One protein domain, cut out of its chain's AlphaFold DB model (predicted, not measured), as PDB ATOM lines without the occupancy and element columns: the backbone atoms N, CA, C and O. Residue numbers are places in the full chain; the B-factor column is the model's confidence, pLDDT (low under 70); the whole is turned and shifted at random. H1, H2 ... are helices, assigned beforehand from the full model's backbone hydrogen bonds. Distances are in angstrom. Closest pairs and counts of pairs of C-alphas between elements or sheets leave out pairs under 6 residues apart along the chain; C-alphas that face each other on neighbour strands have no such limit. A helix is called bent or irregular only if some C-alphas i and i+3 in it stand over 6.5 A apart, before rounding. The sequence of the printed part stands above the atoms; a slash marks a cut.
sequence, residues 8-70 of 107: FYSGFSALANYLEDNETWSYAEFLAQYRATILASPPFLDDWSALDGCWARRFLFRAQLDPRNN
ATOM      1  N   PHE A   8     169.859 181.353 144.748       68.12
ATOM      2  CA  PHE A   8     168.621 181.917 144.184       68.12
ATOM      3  C   PHE A   8     167.508 180.864 144.066       68.12
ATOM      4  O   PHE A   8     166.333 181.163 144.264       68.12
ATOM      5  N   TYR A   9     167.895 179.626 143.758       74.94
ATOM      6  CA  TYR A   9     167.096 178.412 143.868       74.94
ATOM      7  C   TYR A   9     168.044 177.208 143.984       74.94
ATOM      8  O   TYR A   9     169.206 177.306 143.599       74.94
ATOM      9  N   SER A  10     167.538 176.072 144.473       76.94
ATOM     10  CA  SER A  10     168.319 174.834 144.618       76.94
ATOM     11  C   SER A  10     168.930 174.389 143.286       76.94
ATOM     12  O   SER A  10     168.199 174.112 142.333       76.94
ATOM     13  N   GLY A  11     170.261 174.316 143.218       81.62
ATOM     14  CA  GLY A  11     170.991 173.914 142.013       81.62
ATOM     15  C   GLY A  11     171.235 175.056 141.020       81.62
ATOM     16  O   GLY A  11     171.617 174.808 139.876       81.62
ATOM     17  N   PHE A  12     171.046 176.311 141.438       83.50
ATOM     18  CA  PHE A  12     171.457 177.477 140.650       83.50
ATOM     19  C   PHE A  12     172.959 177.453 140.342       83.50
ATOM     20  O   PHE A  12     173.358 177.729 139.212       83.50
ATOM     21  N   SER A  13     173.779 177.089 141.331       85.12
ATOM     22  CA  SER A  13     175.232 176.948 141.185       85.12
ATOM     23  C   SER A  13     175.597 175.907 140.125       85.12
ATOM     24  O   SER A  13     176.417 176.182 139.259       85.12
ATOM     25  N   ALA A  14     174.917 174.759 140.114       86.81
ATOM     26  CA  ALA A  14     175.096 173.720 139.101       86.81
ATOM     27  C   ALA A  14     174.818 174.223 137.674       86.81
ATOM     28  O   ALA A  14     175.590 173.939 136.760       86.81
ATOM     29  N   LEU A  15     173.747 175.003 137.480       86.56
ATOM     30  CA  LEU A  15     173.455 175.603 136.178       86.56
ATOM     31  C   LEU A  15     174.502 176.647 135.776       86.56
ATOM     32  O   LEU A  15     174.925 176.669 134.623       86.56
ATOM     33  N   ALA A  16     174.885 177.529 136.702       84.12
ATOM     34  CA  ALA A  16     175.874 178.567 136.433       84.12
ATOM     35  C   ALA A  16     177.224 177.951 136.041       84.12
ATOM     36  O   ALA A  16     177.740 178.278 134.977       84.12
ATOM     37  N   ASN A  17     177.708 176.988 136.829       87.12
ATOM     38  CA  ASN A  17     178.958 176.281 136.570       87.12
ATOM     39  C   ASN A  17     178.918 175.559 135.218       87.12
ATOM     40  O   ASN A  17     179.842 175.694 134.428       87.12
ATOM     41  N   TYR A  18     177.819 174.867 134.888       88.75
ATOM     42  CA  TYR A  18     177.697 174.207 133.583       88.75
ATOM     43  C   TYR A  18     177.838 175.187 132.411       88.75
ATOM     44  O   TYR A  18     178.502 174.878 131.427       88.75
ATOM     45  N   LEU A  19     177.223 176.366 132.489       85.06
ATOM     46  CA  LEU A  19     177.279 177.341 131.395       85.06
ATOM     47  C   LEU A  19     178.627 178.076 131.318       85.06
ATOM     48  O   LEU A  19     179.030 178.497 130.230       85.06
ATOM     49  N   GLU A  20     179.320 178.230 132.446       84.25
ATOM     50  CA  GLU A  20     180.672 178.797 132.505       84.25
ATOM     51  C   GLU A  20     181.724 177.815 131.970       84.25
ATOM     52  O   GLU A  20     182.548 178.204 131.143       84.25
ATOM     53  N   ASP A  21     181.638 176.541 132.361       86.31
ATOM     54  CA  ASP A  21     182.622 175.501 132.032       86.31
ATOM     55  C   ASP A  21     182.514 174.978 130.588       86.31
ATOM     56  O   ASP A  21     183.425 174.307 130.102       86.31
ATOM     57  N   ASN A  22     181.406 175.257 129.890       82.31
ATOM     58  CA  ASN A  22     181.149 174.738 128.546       82.31
ATOM     59  C   ASN A  22     181.037 175.863 127.503       82.31
ATOM     60  O   ASN A  22     180.290 176.830 127.671       82.31
ATOM     61  N   GLU A  23     181.745 175.705 126.377       76.56
ATOM     62  CA  GLU A  23     181.656 176.606 125.215       76.56
ATOM     63  C   GLU A  23     180.385 176.377 124.385       76.56
ATOM     64  O   GLU A  23     179.825 177.317 123.822       76.56
ATOM     65  N   THR A  24     179.911 175.131 124.329       77.94
ATOM     66  CA  THR A  24     178.655 174.739 123.685       77.94
ATOM     67  C   THR A  24     177.687 174.222 124.732       77.94
ATOM     68  O   THR A  24     178.043 173.349 125.519       77.94
ATOM     69  N   TRP A  25     176.452 174.717 124.736       83.56
ATOM     70  CA  TRP A  25     175.468 174.323 125.740       83.56
ATOM     71  C   TRP A  25     174.450 173.342 125.176       83.56
ATOM     72  O   TRP A  25     173.772 173.630 124.186       83.56
ATOM     73  N   SER A  26     174.271 172.220 125.867       86.25
ATOM     74  CA  SER A  26     173.237 171.240 125.562       86.25
ATOM     75  C   SER A  26     172.381 171.002 126.794       86.25
ATOM     76  O   SER A  26     172.856 170.553 127.835       86.25
ATOM     77  N   TYR A  27     171.080 171.275 126.679       84.56
ATOM     78  CA  TYR A  27     170.156 171.013 127.781       84.56
ATOM     79  C   TYR A  27     170.097 169.515 128.123       84.56
ATOM     80  O   TYR A  27     170.015 169.151 129.291       84.56
ATOM     81  N   ALA A  28     170.217 168.639 127.120       86.50
ATOM     82  CA  ALA A  28     170.236 167.194 127.333       86.50
ATOM     83  C   ALA A  28     171.473 166.742 128.127       86.50
ATOM     84  O   ALA A  28     171.357 165.909 129.026       86.50
ATOM     85  N   GLU A  29     172.647 167.310 127.837       88.38
ATOM     86  CA  GLU A  29     173.880 167.006 128.575       88.38
ATOM     87  C   GLU A  29     173.839 167.580 129.992       88.38
ATOM     88  O   GLU A  29     174.194 166.884 130.943       88.38
ATOM     89  N   PHE A  30     173.316 168.798 130.151       88.75
ATOM     90  CA  PHE A  30     173.059 169.388 131.461       88.75
ATOM     91  C   PHE A  30     172.156 168.491 132.322       88.75
ATOM     92  O   PHE A  30     172.491 168.195 133.471       88.75
ATOM     93  N   LEU A  31     171.039 168.007 131.764       88.44
ATOM     94  CA  LEU A  31     170.139 167.084 132.457       88.44
ATOM     95  C   LEU A  31     170.841 165.782 132.844       88.44
ATOM     96  O   LEU A  31     170.654 165.299 133.960       88.44
ATOM     97  N   ALA A  32     171.647 165.213 131.945       88.94
ATOM     98  CA  ALA A  32     172.379 163.981 132.215       88.94
ATOM     99  C   ALA A  32     173.396 164.161 133.354       88.94
ATOM    100  O   ALA A  32     173.482 163.308 134.240       88.94
ATOM    101  N   GLN A  33     174.121 165.281 133.363       90.31
ATOM    102  CA  GLN A  33     175.174 165.566 134.336       90.31
ATOM    103  C   GLN A  33     174.625 165.947 135.718       90.31
ATOM    104  O   GLN A  33     175.146 165.492 136.736       90.31
ATOM    105  N   TYR A  34     173.552 166.741 135.770       88.19
ATOM    106  CA  TYR A  34     173.009 167.292 137.019       88.19
ATOM    107  C   TYR A  34     171.688 166.658 137.455       88.19
ATOM    108  O   TYR A  34     171.003 167.192 138.331       88.19
ATOM    109  N   ARG A  35     171.350 165.484 136.907       87.25
ATOM    110  CA  ARG A  35     170.117 164.744 137.210       87.25
ATOM    111  C   ARG A  35     169.833 164.664 138.709       87.25
ATOM    112  O   ARG A  35     168.747 165.025 139.135       87.25
ATOM    113  N   ALA A  36     170.793 164.213 139.516       86.25
ATOM    114  CA  ALA A  36     170.580 164.031 140.955       86.25
ATOM    115  C   ALA A  36     170.195 165.345 141.662       86.25
ATOM    116  O   ALA A  36     169.266 165.365 142.466       86.25
ATOM    117  N   THR A  37     170.857 166.448 141.307       85.69
ATOM    118  CA  THR A  37     170.574 167.788 141.840       85.69
ATOM    119  C   THR A  37     169.197 168.287 141.411       85.69
ATOM    120  O   THR A  37     168.465 168.855 142.218       85.69
ATOM    121  N   ILE A  38     168.828 168.048 140.151       84.75
ATOM    122  CA  ILE A  38     167.530 168.431 139.587       84.75
ATOM    123  C   ILE A  38     166.397 167.686 140.295       84.75
ATOM    124  O   ILE A  38     165.425 168.316 140.702       84.75
ATOM    125  N   LEU A  39     166.545 166.377 140.510       83.38
ATOM    126  CA  LEU A  39     165.536 165.551 141.185       83.38
ATOM    127  C   LEU A  39     165.406 165.842 142.676       83.38
ATOM    128  O   LEU A  39     164.332 165.674 143.238       83.38
ATOM    129  N   ALA A  40     166.482 166.294 143.313       82.19
ATOM    130  CA  ALA A  40     166.442 166.742 144.698       82.19
ATOM    131  C   ALA A  40     165.922 168.185 144.845       82.19
ATOM    132  O   ALA A  40     165.743 168.649 145.971       82.19
ATOM    133  N   SER A  41     165.697 168.914 143.742       77.06
ATOM    134  CA  SER A  41     165.283 170.316 143.785       77.06
ATOM    135  C   SER A  41     163.776 170.443 144.044       77.06
ATOM    136  O   SER A  41     162.980 170.153 143.150       77.06
ATOM    137  N   PRO A  42     163.345 170.987 145.196       74.75
ATOM    138  CA  PRO A  42     161.944 171.347 145.396       74.75
ATOM    139  C   PRO A  42     161.513 172.464 144.419       74.75
ATOM    140  O   PRO A  42     162.367 173.196 143.899       74.75
ATOM    141  N   PRO A  43     160.201 172.650 144.172       69.75
ATOM    142  CA  PRO A  43     159.056 171.968 144.796       69.75
ATOM    143  C   PRO A  43     158.517 170.750 144.016       69.75
ATOM    144  O   PRO A  43     157.583 170.104 144.479       69.75
ATOM    145  N   PHE A  44     159.067 170.438 142.842       72.88
ATOM    146  CA  PHE A  44     158.474 169.487 141.892       72.88
ATOM    147  C   PHE A  44     159.079 168.081 142.012       72.88
ATOM    148  O   PHE A  44     159.661 167.569 141.061       72.88
ATOM    149  N   LEU A  45     158.966 167.465 143.193       74.44
ATOM    150  CA  LEU A  45     159.492 166.108 143.427       74.44
ATOM    151  C   LEU A  45     158.650 165.027 142.730       74.44
ATOM    152  O   LEU A  45     159.193 164.029 142.262       74.44
ATOM    153  N   ASP A  46     157.341 165.266 142.611       79.06
ATOM    154  CA  ASP A  46     156.380 164.302 142.060       79.06
ATOM    155  C   ASP A  46     155.868 164.692 140.658       79.06
ATOM    156  O   ASP A  46     155.247 163.880 139.973       79.06
ATOM    157  N   ASP A  47     156.151 165.920 140.204       82.19
ATOM    158  CA  ASP A  47     155.738 166.437 138.895       82.19
ATOM    159  C   ASP A  47     156.948 166.661 137.981       82.19
ATOM    160  O   ASP A  47     157.549 167.735 137.910       82.19
ATOM    161  N   TRP A  48     157.281 165.609 137.241       80.06
ATOM    162  CA  TRP A  48     158.393 165.583 136.297       80.06
ATOM    163  C   TRP A  48     158.228 166.570 135.141       80.06
ATOM    164  O   TRP A  48     159.222 167.111 134.659       80.06
ATOM    165  N   SER A  49     156.992 166.822 134.699       77.94
ATOM    166  CA  SER A  49     156.730 167.743 133.590       77.94
ATOM    167  C   SER A  49     156.940 169.189 134.031       77.94
ATOM    168  O   SER A  49     157.590 169.962 133.321       77.94
ATOM    169  N   ALA A  50     156.459 169.541 135.225       79.38
ATOM    170  CA  ALA A  50     156.717 170.848 135.816       79.38
ATOM    171  C   ALA A  50     158.206 171.046 136.134       79.38
ATOM    172  O   ALA A  50     158.744 172.130 135.887       79.38
ATOM    173  N   LEU A  51     158.885 170.004 136.631       83.12
ATOM    174  CA  LEU A  51     160.320 170.037 136.911       83.12
ATOM    175  C   LEU A  51     161.130 170.302 135.637       83.12
ATOM    176  O   LEU A  51     161.899 171.265 135.599       83.12
ATOM    177  N   ASP A  52     160.926 169.503 134.586       83.38
ATOM    178  CA  ASP A  52     161.629 169.673 133.310       83.38
ATOM    179  C   ASP A  52     161.329 171.039 132.679       83.38
ATOM    180  O   ASP A  52     162.247 171.781 132.331       83.38
ATOM    181  N   GLY A  53     160.057 171.451 132.635       83.50
ATOM    182  CA  GLY A  53     159.678 172.765 132.114       83.50
ATOM    183  C   GLY A  53     160.321 173.928 132.880       83.50
ATOM    184  O   GLY A  53     160.712 174.938 132.282       83.50
ATOM    185  N   CYS A  54     160.475 173.795 134.202       85.62
ATOM    186  CA  CYS A  54     161.151 174.784 135.037       85.62
ATOM    187  C   CYS A  54     162.652 174.860 134.725       85.62
ATOM    188  O   CYS A  54     163.185 175.957 134.515       85.62
ATOM    189  N   TRP A  55     163.334 173.715 134.656       85.69
ATOM    190  CA  TRP A  55     164.772 173.649 134.391       85.69
ATOM    191  C   TRP A  55     165.128 174.046 132.960       85.69
ATOM    192  O   TRP A  55     166.075 174.812 132.779       85.69
ATOM    193  N   ALA A  56     164.320 173.668 131.971       85.69
ATOM    194  CA  ALA A  56     164.467 174.120 130.591       85.69
ATOM    195  C   ALA A  56     164.375 175.647 130.504       85.69
ATOM    196  O   ALA A  56     165.201 176.302 129.865       85.69
ATOM    197  N   ARG A  57     163.408 176.249 131.209       84.56
ATOM    198  CA  ARG A  57     163.251 177.709 131.247       84.56
ATOM    199  C   ARG A  57     164.440 178.393 131.914       84.56
ATOM    200  O   ARG A  57     164.930 179.387 131.382       84.56
ATOM    201  N   ARG A  58     164.916 177.869 133.048       85.94
ATOM    202  CA  ARG A  58     166.100 178.390 133.757       85.94
ATOM    203  C   ARG A  58     167.349 178.320 132.884       85.94
ATOM    204  O   ARG A  58     168.057 179.317 132.764       85.94
ATOM    205  N   PHE A  59     167.571 177.174 132.246       85.38
ATOM    206  CA  PHE A  59     168.689 176.940 131.343       85.38
ATOM    207  C   PHE A  59     168.671 177.921 130.174       85.38
ATOM    208  O   PHE A  59     169.628 178.665 129.981       85.38
ATOM    209  N   LEU A  60     167.547 177.998 129.455       84.12
ATOM    210  CA  LEU A  60     167.391 178.916 128.330       84.12
ATOM    211  C   LEU A  60     167.546 180.373 128.757       84.12
ATOM    212  O   LEU A  60     168.140 181.154 128.022       84.12
ATOM    213  N   PHE A  61     167.002 180.761 129.909       81.81
ATOM    214  CA  PHE A  61     167.128 182.126 130.413       81.81
ATOM    215  C   PHE A  61     168.588 182.487 130.690       81.81
ATOM    216  O   PHE A  61     169.055 183.540 130.262       81.81
ATOM    217  N   ARG A  62     169.331 181.603 131.360       80.31
ATOM    218  CA  ARG A  62     170.728 181.864 131.709       80.31
ATOM    219  C   ARG A  62     171.651 181.810 130.490       80.31
ATOM    220  O   ARG A  62     172.474 182.704 130.345       80.31
ATOM    221  N   ALA A  63     171.443 180.851 129.590       80.94
ATOM    222  CA  ALA A  63     172.108 180.777 128.289       80.94
ATOM    223  C   ALA A  63     171.846 182.025 127.425       80.94
ATOM    224  O   ALA A  63     172.695 182.468 126.657       80.94
ATOM    225  N   GLN A  64     170.656 182.617 127.533       75.19
ATOM    226  CA  GLN A  64     170.362 183.881 126.864       75.19
ATOM    227  C   GLN A  64     171.131 185.034 127.512       75.19
ATOM    228  O   GLN A  64     171.732 185.811 126.796       75.19
ATOM    229  N   LEU A  65     171.171 185.154 128.838       72.25
ATOM    230  CA  LEU A  65     171.875 186.261 129.507       72.25
ATOM    231  C   LEU A  65     173.401 186.260 129.336       72.25
ATOM    232  O   LEU A  65     174.062 187.204 129.770       72.25
ATOM    233  N   ASP A  66     173.965 185.211 128.751       69.88
ATOM    234  CA  ASP A  66     175.392 185.129 128.524       69.88
ATOM    235  C   ASP A  66     175.851 186.166 127.475       69.88
ATOM    236  O   ASP A  66     175.308 186.214 126.363       69.88
ATOM    237  N   PRO A  67     176.885 186.973 127.779       65.50
ATOM    238  CA  PRO A  67     177.405 187.981 126.862       65.50
ATOM    239  C   PRO A  67     177.850 187.433 125.498       65.50
ATOM    240  O   PRO A  67     177.890 188.191 124.524       65.50
ATOM    241  N   ARG A  68     178.165 186.134 125.408       68.31
ATOM    242  CA  ARG A  68     178.554 185.431 124.175       68.31
ATOM    243  C   ARG A  68     177.378 185.233 123.204       68.31
ATOM    244  O   ARG A  68     177.607 184.974 122.029       68.31
ATOM    245  N   ASN A  69     176.131 185.399 123.657       62.62
ATOM    246  CA  ASN A  69     174.901 185.123 122.896       62.62
ATOM    247  C   ASN A  69     174.146 186.406 122.447       62.62
ATOM    248  O   ASN A  69     172.973 186.369 122.070       62.62
ATOM    249  N   ASN A  70     174.818 187.564 122.500       54.28
ATOM    250  CA  ASN A  70     174.230 188.911 122.593       54.28
ATOM    251  C   ASN A  70     173.357 189.425 121.424       54.28
ATOM    252  O   ASN A  70     172.698 190.449 121.578       54.28
TER     253      ASN A  70
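This is residues 8 to 70 of the 107 residues of an uncharacterized protein of Jimgerdemannia flammicorona (UniProt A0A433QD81). A long helix, H3, crosses one side of a short helical hairpin, H1 and H2, and the three centres make a triangle. The printed part has 63 residues with three named helices, H1, H2, H3 in chain order, and no named strand: all helix, compact, radius of gyration of the C-alphas 11.5 A, elongated at 35 by 21 by 18 A.

Start at H3, residues 48 to 65; its residues 59 to 63 alone touch H1, residues 12 to 21, at a steep tilt of 49 degrees, the same way, closest C-alphas Phe 59 and Leu 15, 6.9 A. Its residues 51 to 59 alone touch H2, residues 27 to 39, at a steep tilt of 56 degrees, opposite ways, closest C-alphas Ala 56 and Tyr 27, 7.1 A. In the hairpin, H1 and H2 touch at a shallow tilt of 29 degrees, opposite ways, closest C-alphas Tyr 18 and Phe 30, 7.0 A. The helix packing is only just mostly crossed, with 1 of 3 pairs shallow. Every O i to N i+4 pair is within hydrogen-bond range in H1 and H3, and 7 of 9 in H2.

Find C-alpha 48 at (158.393, 165.583, 136.297); H3 runs 25.6 A to C-alpha 65 at (171.875, 186.261, 129.507). H1 spans 14.2 A and H2 15.2 A; H2 is irregular, C-alphas 33 and 36 being 8.2 A apart.

The C-alphas farthest apart, Asp 46 and Asn 70, are 36.1 A apart. The printed part has no cut; the link H1 to H2 is tight, H2 to H3 short. Look for pLDDT under 70 at residues 8, 43 and 66 to 70.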